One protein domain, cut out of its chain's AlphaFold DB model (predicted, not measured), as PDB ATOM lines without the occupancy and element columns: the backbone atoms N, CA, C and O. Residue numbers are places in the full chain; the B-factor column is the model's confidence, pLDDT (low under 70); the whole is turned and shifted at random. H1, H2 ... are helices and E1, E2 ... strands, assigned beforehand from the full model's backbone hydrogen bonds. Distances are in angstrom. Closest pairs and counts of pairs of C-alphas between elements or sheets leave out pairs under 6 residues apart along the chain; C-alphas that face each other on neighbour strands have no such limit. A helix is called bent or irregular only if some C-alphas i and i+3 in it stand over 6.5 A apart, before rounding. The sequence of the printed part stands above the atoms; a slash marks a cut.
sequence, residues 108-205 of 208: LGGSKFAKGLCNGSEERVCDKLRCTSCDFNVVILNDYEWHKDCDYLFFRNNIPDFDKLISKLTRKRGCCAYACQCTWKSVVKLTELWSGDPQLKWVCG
ATOM      1  N   LEU A 108       6.077 103.681 156.170       95.69
ATOM      2  CA  LEU A 108       7.234 102.806 156.350       95.69
ATOM      3  C   LEU A 108       7.200 102.231 157.767       95.69
ATOM      4  O   LEU A 108       6.731 102.890 158.690       95.69
ATOM      5  N   GLY A 109       7.735 101.031 157.966       95.69
ATOM      6  CA  GLY A 109       7.807 100.412 159.290       95.69
ATOM      7  C   GLY A 109       8.837  99.292 159.371       95.69
ATOM      8  O   GLY A 109       9.353  98.837 158.349       95.69
ATOM      9  N   GLY A 110       9.140  98.852 160.591       96.00
ATOM     10  CA  GLY A 110       9.963  97.668 160.836       96.00
ATOM     11  C   GLY A 110       9.304  96.357 160.386       96.00
ATOM     12  O   GLY A 110       8.117  96.319 160.057       96.00
ATOM     13  N   SER A 111      10.051  95.251 160.431       95.31
ATOM     14  CA  SER A 111       9.597  93.912 160.001       95.31
ATOM     15  C   SER A 111       8.342  93.380 160.712       95.31
ATOM     16  O   SER A 111       7.690  92.478 160.195       95.31
ATOM     17  N   LYS A 112       7.995  93.932 161.883       94.06
ATOM     18  CA  LYS A 112       6.840  93.525 162.704       94.06
ATOM     19  C   LYS A 112       5.488  94.065 162.222       94.06
ATOM     20  O   LYS A 112       4.463  93.587 162.696       94.06
ATOM     21  N   PHE A 113       5.468  95.083 161.363       93.88
ATOM     22  CA  PHE A 113       4.226  95.740 160.949       93.88
ATOM     23  C   PHE A 113       3.594  95.040 159.742       93.88
ATOM     24  O   PHE A 113       4.294  94.567 158.844       93.88
ATOM     25  N   ALA A 114       2.259  95.000 159.710       92.44
ATOM     26  CA  ALA A 114       1.514  94.428 158.597       92.44
ATOM     27  C   ALA A 114       1.810  95.193 157.297       92.44
ATOM     28  O   ALA A 114       1.761  96.425 157.254       92.44
ATOM     29  N   LYS A 115       2.112  94.449 156.230       92.81
ATOM     30  CA  LYS A 115       2.373  94.999 154.896       92.81
ATOM     31  C   LYS A 115       1.125  94.930 154.016       92.81
ATOM     32  O   LYS A 115       0.315  94.013 154.160       92.81
ATOM     33  N   GLY A 116       0.988  95.871 153.085       91.69
ATOM     34  CA  GLY A 116      -0.029  95.844 152.034       91.69
ATOM     35  C   GLY A 116      -0.629  97.212 151.720       91.69
ATOM     36  O   GLY A 116       0.000  98.253 151.912       91.69
ATOM     37  N   LEU A 117      -1.860  97.191 151.210       91.81
ATOM     38  CA  LEU A 117      -2.630  98.380 150.855       91.81
ATOM     39  C   LEU A 117      -3.161  99.081 152.117       91.81
ATOM     40  O   LEU A 117      -3.913  98.488 152.885       91.81
ATOM     41  N   CYS A 118      -2.823 100.358 152.297       90.69
ATOM     42  CA  CYS A 118      -3.407 101.214 153.329       90.69
ATOM     43  C   CYS A 118      -4.609 101.981 152.751       90.69
ATOM     44  O   CYS A 118      -4.438 102.994 152.069       90.69
ATOM     45  N   ASN A 119      -5.820 101.501 153.027       85.12
ATOM     46  CA  ASN A 119      -7.096 102.107 152.613       85.12
ATOM     47  C   ASN A 119      -7.594 103.226 153.558       85.12
ATOM     48  O   ASN A 119      -8.572 103.893 153.240       85.12
ATOM     49  N   GLY A 120      -6.918 103.447 154.691       78.50
ATOM     50  CA  GLY A 120      -7.233 104.498 155.666       78.50
ATOM     51  C   GLY A 120      -7.901 104.011 156.958       78.50
ATOM     52  O   GLY A 120      -7.886 104.757 157.930       78.50
ATOM     53  N   SER A 121      -8.422 102.776 157.009       79.31
ATOM     54  CA  SER A 121      -8.980 102.194 158.244       79.31
ATOM     55  C   SER A 121      -7.931 101.500 159.119       79.31
ATOM     56  O   SER A 121      -8.136 101.346 160.318       79.31
ATOM     57  N   GLU A 122      -6.817 101.061 158.529       84.38
ATOM     58  CA  GLU A 122      -5.718 100.377 159.217       84.38
ATOM     59  C   GLU A 122      -4.368 100.917 158.729       84.38
ATOM     60  O   GLU A 122      -4.146 101.077 157.524       84.38
ATOM     61  N   GLU A 123      -3.446 101.177 159.658       89.44
ATOM     62  CA  GLU A 123      -2.103 101.660 159.341       89.44
ATOM     63  C   GLU A 123      -1.206 100.498 158.876       89.44
ATOM     64  O   GLU A 123      -0.616  99.770 159.676       89.44
ATOM     65  N   ARG A 124      -1.100 100.315 157.554       93.69
ATOM     66  CA  ARG A 124      -0.272  99.267 156.930       93.69
ATOM     67  C   ARG A 124       0.945  99.840 156.210       93.69
ATOM     68  O   ARG A 124       0.864 100.861 155.525       93.69
ATOM     69  N   VAL A 125       2.068  99.133 156.312       95.44
ATOM     70  CA  VAL A 125       3.311  99.439 155.588       95.44
ATOM     71  C   VAL A 125       3.132  99.138 154.102       95.44
ATOM     72  O   VAL A 125       2.746  98.030 153.731       95.44
ATOM     73  N   CYS A 126       3.464 100.089 153.231       95.19
ATOM     74  CA  CYS A 126       3.359  99.871 151.788       95.19
ATOM     75  C   CYS A 126       4.461  98.912 151.297       95.19
ATOM     76  O   CYS A 126       5.646  99.177 151.482       95.19
ATOM     77  N   ASP A 127       4.080  97.812 150.638       94.94
ATOM     78  CA  ASP A 127       5.011  96.862 150.008       94.94
ATOM     79  C   ASP A 127       5.292  97.163 148.525       94.94
ATOM     80  O   ASP A 127       6.235  96.624 147.948       94.94
ATOM     81  N   LYS A 128       4.485  98.029 147.900       95.56
ATOM     82  CA  LYS A 128       4.606  98.444 146.493       95.56
ATOM     83  C   LYS A 128       5.135  99.871 146.390       95.56
ATOM     84  O   LYS A 128       4.484 100.748 145.831       95.56
ATOM     85  N   LEU A 129       6.308 100.116 146.963       96.12
ATOM     86  CA  LEU A 129       6.967 101.421 146.940       96.12
ATOM     87  C   LEU A 129       7.774 101.625 145.645       96.12
ATOM     88  O   LEU A 129       8.543 100.755 145.239       96.12
ATOM     89  N   ARG A 130       7.644 102.803 145.029       96.31
ATOM     90  CA  ARG A 130       8.419 103.254 143.859       96.31
ATOM     91  C   ARG A 130       9.035 104.619 144.146       96.31
ATOM     92  O   ARG A 130       8.372 105.476 144.722       96.31
ATOM     93  N   CYS A 131      10.286 104.837 143.755       96.94
ATOM     94  CA  CYS A 131      10.935 106.138 143.890       96.94
ATOM     95  C   CYS A 131      10.687 107.006 142.654       96.94
ATOM     96  O   CYS A 131      10.941 106.558 141.546       96.94
ATOM     97  N   THR A 132      10.268 108.260 142.821       96.25
ATOM     98  CA  THR A 132      10.038 109.178 141.689       96.25
ATOM     99  C   THR A 132      11.309 109.872 141.187       96.25
ATOM    100  O   THR A 132      11.289 110.440 140.102       96.25
ATOM    101  N   SER A 133      12.425 109.815 141.929       96.50
ATOM    102  CA  SER A 133      13.720 110.375 141.491       96.50
ATOM    103  C   SER A 133      14.475 109.473 140.512       96.50
ATOM    104  O   SER A 133      15.135 109.978 139.612       96.50
ATOM    105  N   CYS A 134      14.441 108.153 140.719       96.44
ATOM    106  CA  CYS A 134      15.157 107.176 139.885       96.44
ATOM    107  C   CYS A 134      14.229 106.189 139.162       96.44
ATOM    108  O   CYS A 134      14.712 105.345 138.422       96.44
ATOM    109  N   ASP A 135      12.915 106.272 139.388       96.06
ATOM    110  CA  ASP A 135      11.867 105.410 138.821       96.06
ATOM    111  C   ASP A 135      11.956 103.902 139.166       96.06
ATOM    112  O   ASP A 135      11.101 103.105 138.779       96.06
ATOM    113  N   PHE A 136      12.933 103.495 139.984       96.00
ATOM    114  CA  PHE A 136      13.047 102.126 140.490       96.00
ATOM    115  C   PHE A 136      12.070 101.826 141.635       96.00
ATOM    116  O   PHE A 136      11.702 102.689 142.442       96.00
ATOM    117  N   ASN A 137      11.700 100.549 141.741       96.75
ATOM    118  CA  ASN A 137      11.029 100.008 142.918       96.75
ATOM    119  C   ASN A 137      11.967 100.080 144.135       96.75
ATOM    120  O   ASN A 137      13.179  99.901 144.010       96.75
ATOM    121  N   VAL A 138      11.402 100.326 145.314       97.31
ATOM    122  CA  VAL A 138      12.150 100.324 146.576       97.31
ATOM    123  C   VAL A 138      12.254  98.879 147.068       97.31
ATOM    124  O   VAL A 138      11.231  98.222 147.264       97.31
ATOM    125  N   VAL A 139      13.472  98.373 147.272       97.00
ATOM    126  CA  VAL A 139      13.703  97.075 147.922       97.00
ATOM    127  C   VAL A 139      13.391  97.183 149.414       97.00
ATOM    128  O   VAL A 139      13.662  98.213 150.031       97.00
ATOM    129  N   ILE A 140      12.801  96.132 149.994       96.88
ATOM    130  CA  ILE A 140      12.292  96.119 151.374       96.88
ATOM    131  C   ILE A 140      12.811  94.860 152.076       96.88
ATOM    132  O   ILE A 140      12.313  93.760 151.832       96.88
ATOM    133  N   LEU A 141      13.804  95.017 152.951       96.62
ATOM    134  CA  LEU A 141      14.572  93.921 153.543       96.62
ATOM    135  C   LEU A 141      14.289  93.821 155.052       96.62
ATOM    136  O   LEU A 141      14.721  94.660 155.846       96.62
ATOM    137  N   ASN A 142      13.527  92.795 155.439       96.69
ATOM    138  CA  ASN A 142      13.077  92.562 156.817       96.69
ATOM    139  C   ASN A 142      14.221  92.132 157.745       96.69
ATOM    140  O   ASN A 142      15.040  91.305 157.365       96.69
ATOM    141  N   ASP A 143      14.206  92.618 158.989       96.81
ATOM    142  CA  ASP A 143      15.162  92.273 160.051       96.81
ATOM    143  C   ASP A 143      16.625  92.627 159.734       96.81
ATOM    144  O   ASP A 143      17.556  92.074 160.328       96.81
ATOM    145  N   TYR A 144      16.822  93.609 158.851       97.06
ATOM    146  CA  TYR A 144      18.114  94.212 158.542       97.06
ATOM    147  C   TYR A 144      18.088  95.739 158.693       97.06
ATOM    148  O   TYR A 144      17.038  96.382 158.692       97.06
ATOM    149  N   GLU A 145      19.280  96.310 158.816       97.38
ATOM    150  CA  GLU A 145      19.583  97.738 158.849       97.38
ATOM    151  C   GLU A 145      20.786  98.001 157.935       97.38
ATOM    152  O   GLU A 145      21.762  97.251 157.976       97.38
ATOM    153  N   TRP A 146      20.732  99.058 157.123       97.75
ATOM    154  CA  TRP A 146      21.889  99.516 156.349       97.75
ATOM    155  C   TRP A 146      23.044  99.909 157.271       97.75
ATOM    156  O   TRP A 146      22.841 100.622 158.259       97.75
ATOM    157  N   HIS A 147      24.255  99.467 156.942       96.69
ATOM    158  CA  HIS A 147      25.454  99.851 157.675       96.69
ATOM    159  C   HIS A 147      25.788 101.344 157.463       96.69
ATOM    160  O   HIS A 147      25.382 101.964 156.480       96.69
ATOM    161  N   LYS A 148      26.523 101.960 158.397       94.00
ATOM    162  CA  LYS A 148      26.796 103.415 158.379       94.00
ATOM    163  C   LYS A 148      27.757 103.862 157.271       94.00
ATOM    164  O   LYS A 148      27.848 105.053 157.006       94.00
ATOM    165  N   ASP A 149      28.460 102.921 156.650       94.94
ATOM    166  CA  ASP A 149      29.408 103.131 155.548       94.94
ATOM    167  C   ASP A 149      28.776 102.859 154.164       94.94
ATOM    168  O   ASP A 149      29.485 102.593 153.188       94.94
ATOM    169  N   CYS A 150      27.442 102.834 154.082       94.56
ATOM    170  CA  CYS A 150      26.748 102.785 152.803       94.56
ATOM    171  C   CYS A 150      26.867 104.140 152.100       94.56
ATOM    172  O   CYS A 150      26.591 105.179 152.700       94.56
ATOM    173  N   ASP A 151      27.208 104.116 150.815       95.56
ATOM    174  CA  ASP A 151      27.294 105.300 149.967       95.56
ATOM    175  C   ASP A 151      26.316 105.226 148.782       95.56
ATOM    176  O   ASP A 151      25.691 104.200 148.501       95.56
ATOM    177  N   TYR A 152      26.180 106.346 148.073       95.56
ATOM    178  CA  TYR A 152      25.301 106.469 146.911       95.56
ATOM    179  C   TYR A 152      25.691 105.540 145.743       95.56
ATOM    180  O   TYR A 152      24.812 105.000 145.067       95.56
ATOM    181  N   LEU A 153      26.991 105.335 145.500       97.19
ATOM    182  CA  LEU A 153      27.480 104.513 144.388       97.19
ATOM    183  C   LEU A 153      27.153 103.035 144.611       97.19
ATOM    184  O   LEU A 153      26.772 102.342 143.667       97.19
ATOM    185  N   PHE A 154      27.220 102.568 145.858       97.19
ATOM    186  CA  PHE A 154      26.828 101.220 146.239       97.19
ATOM    187  C   PHE A 154      25.375 100.930 145.848       97.19
ATOM    188  O   PHE A 154      25.122  99.948 145.153       97.19
ATOM    189  N   PHE A 155      24.417 101.784 146.216       97.44
ATOM    190  CA  PHE A 155      23.011 101.554 145.859       97.44
ATOM    191  C   PHE A 155      22.754 101.672 144.360       97.44
ATOM    192  O   PHE A 155      22.018 100.855 143.806       97.44
ATOM    193  N   ARG A 156      23.393 102.639 143.692       96.81
ATOM    194  CA  ARG A 156      23.276 102.828 142.242       96.81
ATOM    195  C   ARG A 156      23.749 101.605 141.451       96.81
ATOM    196  O   ARG A 156      23.118 101.254 140.460       96.81
ATOM    197  N   ASN A 157      24.820 100.952 141.900       97.00
ATOM    198  CA  ASN A 157      25.439  99.825 141.198       97.00
ATOM    199  C   ASN A 157      24.859  98.451 141.586       97.00
ATOM    200  O   ASN A 157      25.024  97.496 140.828       97.00
ATOM    201  N   ASN A 158      24.225  98.331 142.759       96.88
ATOM    202  CA  ASN A 158      23.841  97.035 143.334       96.88
ATOM    203  C   ASN A 158      22.334  96.833 143.549       96.88
ATOM    204  O   ASN A 158      21.940  95.725 143.891       96.88
ATOM    205  N   ILE A 159      21.467  97.836 143.363       95.88
ATOM    206  CA  ILE A 159      20.008  97.619 143.418       95.88
ATOM    207  C   ILE A 159      19.483  97.167 142.049       95.88
ATOM    208  O   ILE A 159      19.721  97.880 141.066       95.88
ATOM    209  N   PRO A 160      18.712  96.058 141.974       95.06
ATOM    210  CA  PRO A 160      18.028  95.358 143.079       95.06
ATOM    211  C   PRO A 160      18.698  94.064 143.605       95.06
ATOM    212  O   PRO A 160      18.049  93.310 144.329       95.06
ATOM    213  N   ASP A 161      19.958  93.789 143.266       96.38
ATOM    214  CA  ASP A 161      20.651  92.514 143.519       96.38
ATOM    215  C   ASP A 161      20.924  92.241 145.016       96.38
ATOM    216  O   ASP A 161      21.942  92.655 145.578       96.38
ATOM    217  N   PHE A 162      20.038  91.483 145.672       93.50
ATOM    218  CA  PHE A 162      20.130  91.185 147.110       93.50
ATOM    219  C   PHE A 162      21.482  90.587 147.545       93.50
ATOM    220  O   PHE A 162      22.025  91.002 148.571       93.50
ATOM    221  N   ASP A 163      22.062  89.687 146.745       95.50
ATOM    222  CA  ASP A 163      23.347  89.034 147.044       95.50
ATOM    223  C   ASP A 163      24.525  90.017 147.104       95.50
ATOM    224  O   ASP A 163      25.520  89.764 147.780       95.50
ATOM    225  N   LYS A 164      24.413  91.171 146.437       96.06
ATOM    226  CA  LYS A 164      25.391  92.261 146.545       96.06
ATOM    227  C   LYS A 164      25.066  93.162 147.736       96.06
ATOM    228  O   LYS A 164      25.966  93.550 148.484       96.06
ATOM    229  N   LEU A 165      23.779  93.447 147.959       95.88
ATOM    230  CA  LEU A 165      23.294  94.281 149.065       95.88
ATOM    231  C   LEU A 165      23.630  93.702 150.449       95.88
ATOM    232  O   LEU A 165      23.920  94.475 151.362       95.88
ATOM    233  N   ILE A 166      23.662  92.371 150.605       95.44
ATOM    234  CA  ILE A 166      23.953  91.706 151.888       95.44
ATOM    235  C   ILE A 166      25.303  92.111 152.500       95.44
ATOM    236  O   ILE A 166      25.421  92.168 153.722       95.44
ATOM    237  N   SER A 167      26.285  92.488 151.673       95.69
ATOM    238  CA  SER A 167      27.606  92.963 152.116       95.69
ATOM    239  C   SER A 167      27.568  94.232 152.983       95.69
ATOM    240  O   SER A 167      28.504  94.490 153.737       95.69
ATOM    241  N   LYS A 168      26.483  95.015 152.898       96.38
ATOM    242  CA  LYS A 168      26.275  96.282 153.619       96.38
ATOM    243  C   LYS A 168      25.054  96.250 154.556       96.38
ATOM    244  O   LYS A 168      24.585  97.298 155.007       96.38
ATOM    245  N   LEU A 169      24.533  95.058 154.865       96.44
ATOM    246  CA  LEU A 169      23.399  94.861 155.774       96.44
ATOM    247  C   LEU A 169      23.842  94.302 157.129       96.44
ATOM    248  O   LEU A 169      24.445  93.238 157.225       96.44
ATOM    249  N   THR A 170      23.424  94.969 158.202       96.75
ATOM    250  CA  THR A 170      23.546  94.478 159.578       96.75
ATOM    251  C   THR A 170      22.233  93.826 160.001       96.75
ATOM    252  O   THR A 170      21.165  94.422 159.858       96.75
ATOM    253  N   ARG A 171      22.272  92.610 160.558       96.50
ATOM    254  CA  ARG A 171      21.056  91.915 161.021       96.50
ATOM    255  C   ARG A 171      20.515  92.550 162.310       96.50
ATOM    256  O   ARG A 171      21.197  92.561 163.331       96.50
ATOM    257  N   LYS A 172      19.273  93.041 162.277       96.56
ATOM    258  CA  LYS A 172      18.610  93.783 163.360       96.56
ATOM    259  C   LYS A 172      17.114  93.460 163.410       96.56
ATOM    260  O   LYS A 172      16.314  94.025 162.666       96.56
ATOM    261  N   ARG A 173      16.730  92.557 164.320       96.38
ATOM    262  CA  ARG A 173      15.335  92.114 164.489       96.38
ATOM    263  C   ARG A 173      14.394  93.288 164.773       96.38
ATOM    264  O   ARG A 173      14.678  94.119 165.632       96.38
ATOM    265  N   GLY A 174      13.255  93.323 164.092       94.44
ATOM    266  CA  GLY A 174      12.273  94.405 164.184       94.44
ATOM    267  C   GLY A 174      12.604  95.646 163.352       94.44
ATOM    268  O   GLY A 174      11.775  96.548 163.300       94.44
ATOM    269  N   CYS A 175      13.768  95.712 162.700       96.31
ATOM    270  CA  CYS A 175      14.084  96.748 161.717       96.31
ATOM    271  C   CYS A 175      13.635  96.314 160.314       96.31
ATOM    272  O   CYS A 175      13.368  95.138 160.059       96.31
ATOM    273  N   CYS A 176      13.553  97.265 159.395       97.19
ATOM    274  CA  CYS A 176      13.456  97.005 157.971       97.19
ATOM    275  C   CYS A 176      14.324  98.018 157.217       97.19
ATOM    276  O   CYS A 176      14.222  99.229 157.441       97.19
ATOM    277  N   ALA A 177      15.166  97.513 156.322       97.44
ATOM    278  CA  ALA A 177      16.019  98.307 155.454       97.44
ATOM    279  C   ALA A 177      15.310  98.532 154.111       97.44
ATOM    280  O   ALA A 177      14.917  97.582 153.433       97.44
ATOM    281  N   TYR A 178      15.124  99.796 153.744       97.62
ATOM    282  CA  TYR A 178      14.492 100.240 152.504       97.62
ATOM    283  C   TYR A 178      15.531 100.925 151.622       97.62
ATOM    284  O   TYR A 178      16.312 101.726 152.139       97.62
ATOM    285  N   ALA A 179      15.544 100.673 150.313       97.56
ATOM    286  CA  ALA A 179      16.380 101.450 149.394       97.56
ATOM    287  C   ALA A 179      15.885 101.433 147.944       97.56
ATOM    288  O   ALA A 179      15.271 100.475 147.489       97.56
ATOM    289  N   CYS A 180      16.211 102.478 147.196       97.25
ATOM    290  CA  CYS A 180      16.240 102.498 145.735       97.25
ATOM    291  C   CYS A 180      17.631 102.977 145.283       97.25
ATOM    292  O   CYS A 180      18.455 103.357 146.114       97.25
ATOM    293  N   GLN A 181      17.902 103.012 143.975       97.06
ATOM    294  CA  GLN A 181      19.227 103.377 143.445       97.06
ATOM    295  C   GLN A 181      19.748 104.774 143.849       97.06
ATOM    296  O   GLN A 181      20.920 105.059 143.621       97.06
ATOM    297  N   CYS A 182      18.914 105.657 144.416       96.06
ATOM    298  CA  CYS A 182      19.329 107.003 144.829       96.06
ATOM    299  C   CYS A 182      19.148 107.344 146.315       96.06
ATOM    300  O   CYS A 182      19.744 108.319 146.763       96.06
ATOM    301  N   THR A 183      18.324 106.613 147.071       96.19
ATOM    302  CA  THR A 183      18.073 106.883 148.499       96.19
ATOM    303  C   THR A 183      17.845 105.588 149.271       96.19
ATOM    304  O   THR A 183      17.317 104.614 148.739       96.19
ATOM    305  N   TRP A 184      18.210 105.586 150.551       96.56
ATOM    306  CA  TRP A 184      18.067 104.446 151.453       96.56
ATOM    307  C   TRP A 184      17.667 104.918 152.852       96.56
ATOM    308  O   TRP A 184      17.978 106.038 153.252       96.56
ATOM    309  N   LYS A 185      16.960 104.067 153.599       95.75
ATOM    310  CA  LYS A 185      16.566 104.325 154.988       95.75
ATOM    311  C   LYS A 185      16.362 103.025 155.761       95.75
ATOM    312  O   LYS A 185      15.789 102.073 155.242       95.75
ATOM    313  N   SER A 186      16.772 103.009 157.024       96.50
ATOM    314  CA  SER A 186      16.448 101.942 157.979       96.50
ATOM    315  C   SER A 186      15.334 102.421 158.911       96.50
ATOM    316  O   SER A 186      15.410 103.533 159.438       96.50
ATOM    317  N   VAL A 187      14.286 101.618 159.102       96.06
ATOM    318  CA  VAL A 187      13.083 102.006 159.861       96.06
ATOM    319  C   VAL A 187      12.701 100.912 160.858       96.06
ATOM    320  O   VAL A 187      12.665  99.734 160.516       96.06
ATOM    321  N   VAL A 188      12.394 101.307 162.099       95.75
ATOM    322  CA  VAL A 188      11.974 100.389 163.180       95.75
ATOM    323  C   VAL A 188      10.522 100.629 163.601       95.75
ATOM    324  O   VAL A 188       9.762  99.677 163.739       95.75
ATOM    325  N   LYS A 189      10.123 101.891 163.803       95.00
ATOM    326  CA  LYS A 189       8.746 102.282 164.154       95.00
ATOM    327  C   LYS A 189       7.917 102.509 162.890       95.00
ATOM    328  O   LYS A 189       8.486 102.831 161.853       95.00
ATOM    329  N   LEU A 190       6.595 102.389 162.983       94.25
ATOM    330  CA  LEU A 190       5.704 102.852 161.921       94.25
ATOM    331  C   LEU A 190       5.845 104.375 161.769       94.25
ATOM    332  O   LEU A 190       5.965 105.096 162.761       94.25
ATOM    333  N   THR A 191       5.931 104.869 160.540       93.62
ATOM    334  CA  THR A 191       6.147 106.290 160.238       93.62
ATOM    335  C   THR A 191       5.501 106.624 158.901       93.62
ATOM    336  O   THR A 191       5.778 105.976 157.891       93.62
ATOM    337  N   GLU A 192       4.636 107.636 158.889       93.44
ATOM    338  CA  GLU A 192       4.060 108.186 157.661       93.44
ATOM    339  C   GLU A 192       5.157 108.907 156.867       93.44
ATOM    340  O   GLU A 192       5.857 109.769 157.396       93.44
ATOM    341  N   LEU A 193       5.322 108.540 155.596       90.44
ATOM    342  CA  LEU A 193       6.459 108.945 154.771       90.44
ATOM    343  C   LEU A 193       6.586 110.472 154.646       90.44
ATOM    344  O   LEU A 193       7.660 111.021 154.877       90.44
ATOM    345  N   TRP A 194       5.475 111.136 154.317       83.31
ATOM    346  CA  TRP A 194       5.415 112.579 154.070       83.31
ATOM    347  C   TRP A 194       5.667 113.406 155.338       83.31
ATOM    348  O   TRP A 194       6.287 114.463 155.282       83.31
ATOM    349  N   SER A 195       5.205 112.897 156.481       82.88
ATOM    350  CA  SER A 195       5.349 113.529 157.795       82.88
ATOM    351  C   SER A 195       6.727 113.266 158.422       82.88
ATOM    352  O   SER A 195       7.173 114.041 159.262       82.88
ATOM    353  N   GLY A 196       7.398 112.174 158.029       77.69
ATOM    354  CA  GLY A 196       8.715 111.779 158.535       77.69
ATOM    355  C   GLY A 196       9.896 112.391 157.777       77.69
ATOM    356  O   GLY A 196      10.726 113.048 158.394       77.69
ATOM    357  N   ASP A 197       9.975 112.183 156.455       84.06
ATOM    358  CA  ASP A 197      11.120 112.595 155.624       84.06
ATOM    359  C   ASP A 197      10.663 113.241 154.298       84.06
ATOM    360  O   ASP A 197      10.477 112.538 153.299       84.06
ATOM    361  N   PRO A 198      10.599 114.582 154.203       82.69
ATOM    362  CA  PRO A 198      10.263 115.275 152.952       82.69
ATOM    363  C   PRO A 198      11.240 115.013 151.788       82.69
ATOM    364  O   PRO A 198      10.904 115.225 150.625       82.69
ATOM    365  N   GLN A 199      12.461 114.549 152.082       87.50
ATOM    366  CA  GLN A 199      13.471 114.201 151.073       87.50
ATOM    367  C   GLN A 199      13.227 112.827 150.421       87.50
ATOM    368  O   GLN A 199      13.732 112.563 149.326       87.50
ATOM    369  N   LEU A 200      12.454 111.943 151.062       92.94
ATOM    370  CA  LEU A 200      12.191 110.594 150.569       92.94
ATOM    371  C   LEU A 200      11.082 110.628 149.510       92.94
ATOM    372  O   LEU A 200       9.897 110.458 149.792       92.94
ATOM    373  N   LYS A 201      11.479 110.820 148.247       95.31
ATOM    374  CA  LYS A 201      10.566 110.846 147.092       95.31
ATOM    375  C   LYS A 201      10.088 109.438 146.700       95.31
ATOM    376  O   LYS A 201      10.345 108.966 145.591       95.31
ATOM    377  N   TRP A 202       9.463 108.722 147.632       96.56
ATOM    378  CA  TRP A 202       8.855 107.406 147.418       96.56
ATOM    379  C   TRP A 202       7.325 107.526 147.404       96.56
ATOM    380  O   TRP A 202       6.747 108.374 148.074       96.56
ATOM    381  N   VAL A 203       6.652 106.695 146.611       95.50
ATOM    382  CA  VAL A 203       5.190 106.692 146.454       95.50
ATOM    383  C   VAL A 203       4.664 105.264 146.327       95.50
ATOM    384  O   VAL A 203       5.415 104.340 146.011       95.50
ATOM    385  N   CYS A 204       3.358 105.068 146.529       95.62
ATOM    386  CA  CYS A 204       2.707 103.797 146.217       95.62
ATOM    387  C   CYS A 204       2.612 103.598 144.690       95.62
ATOM    388  O   CYS A 204       1.870 104.295 143.993       95.62
ATOM    389  N   GLY A 205       3.341 102.608 144.177       91.75
ATOM    390  CA  GLY A 205       3.441 102.245 142.764       91.75
ATOM    391  C   GLY A 205       2.214 101.544 142.171       91.75
ATOM    392  O   GLY A 205       2.174 101.425 140.950       91.75
TER     393      GLY A 205
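What this domain is: This is residues 108 to 205 of the 208 residues of an uncharacterized protein of Pocillopora damicornis (UniProt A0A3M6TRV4). A small antiparallel sheet of three strands, E2, E3 and E4, makes the middle of the domain, strongly twisted and folded back on itself where E2 and E3 bend sharply. Two short helices, H1 and H2, lie toward one end of the longest axis; toward the other end lie the small two-strand ribbon of E1 and E5, the short helix H3 and the looping stretch of residues 108 to 128. The printed part has 98 residues, with three named helices and five named strands in the order E1 E2 H1 H2 E3 E4 H3 E5; the class is mixed, helices and strands. The three-strand sheet has the order E2, E3, E4, and both sheets are antiparallel. The whole is compact, with a radius of gyration of the C-alphas of 12.7 A and spans of 38 by 29 by 20 A.

Where its parts are: E3, residues 169 to 180, measures 14.5 A and bends by 147 degrees at residue 172; its C-alpha 169 is at (23.399, 94.861, 155.774). E2, residues 139 to 146, measures 12.0 A and bends by 120 degrees at residue 143. E4, residues 183 to 187, measures 13.3 A. H1, residues 152 to 158, measures 10.2 A, and H2, residues 162 to 168, 10.3 A. H2 is neither bent nor irregular, but only just: C-alphas 164 and 167 are 6.0 A apart. E1, residues 129 to 131, begins with C-alpha 129 at (6.967, 101.421, 146.940) and measures 6.9 A. H3, residues 193 to 196, measures 5.2 A. E5, residues 202 to 204, measures 7.2 A and ends with C-alpha 204 at (2.707, 103.797, 146.217).

How they stand to each other: E3 is the inner strand. Between E2 and E3, N 141 and O 177 are 2.8 A apart, and N 145 and O 170 2.9 A. E3 and E4 form a hairpin, with N 178 and O 185 at 2.8 A. The closest C-alphas of E2 and E4, Glu 145 and Ser 186, are 5.3 A apart. H2 is on this sheet at a height of 8.8 A, over E2 and along the strands, at 26 degrees on the local plane. H1 only grazes the sheet with residues 152 to 158. H1 and H2 touch only at the corner, and only just, with 3 pairs of C-alphas within 8 A; the closest are Asn 158 and Lys 164, 6.0 A. E1 and E5 are antiparallel, with N 203 and O 130 at 2.8 A. The closest C-alphas of E1 and E3, Cys 131 and Cys 180, are 6.7 A apart. H3 is not on the three-strand sheet. In H1 every O i to N i+4 pair is within hydrogen-bond range; in H2 1 of 3 is, beside 3 of 4 O i to N i+3 pairs, and H3 is too short for an O i to N i+4 pair.

The domain as a whole: The two C-alphas farthest apart, Ser 121 and Leu 153, are 39.1 A apart. The printed part has no cut, and no link is long. Mean pLDDT of the printed part is 94.2, and no printed residue is under 70.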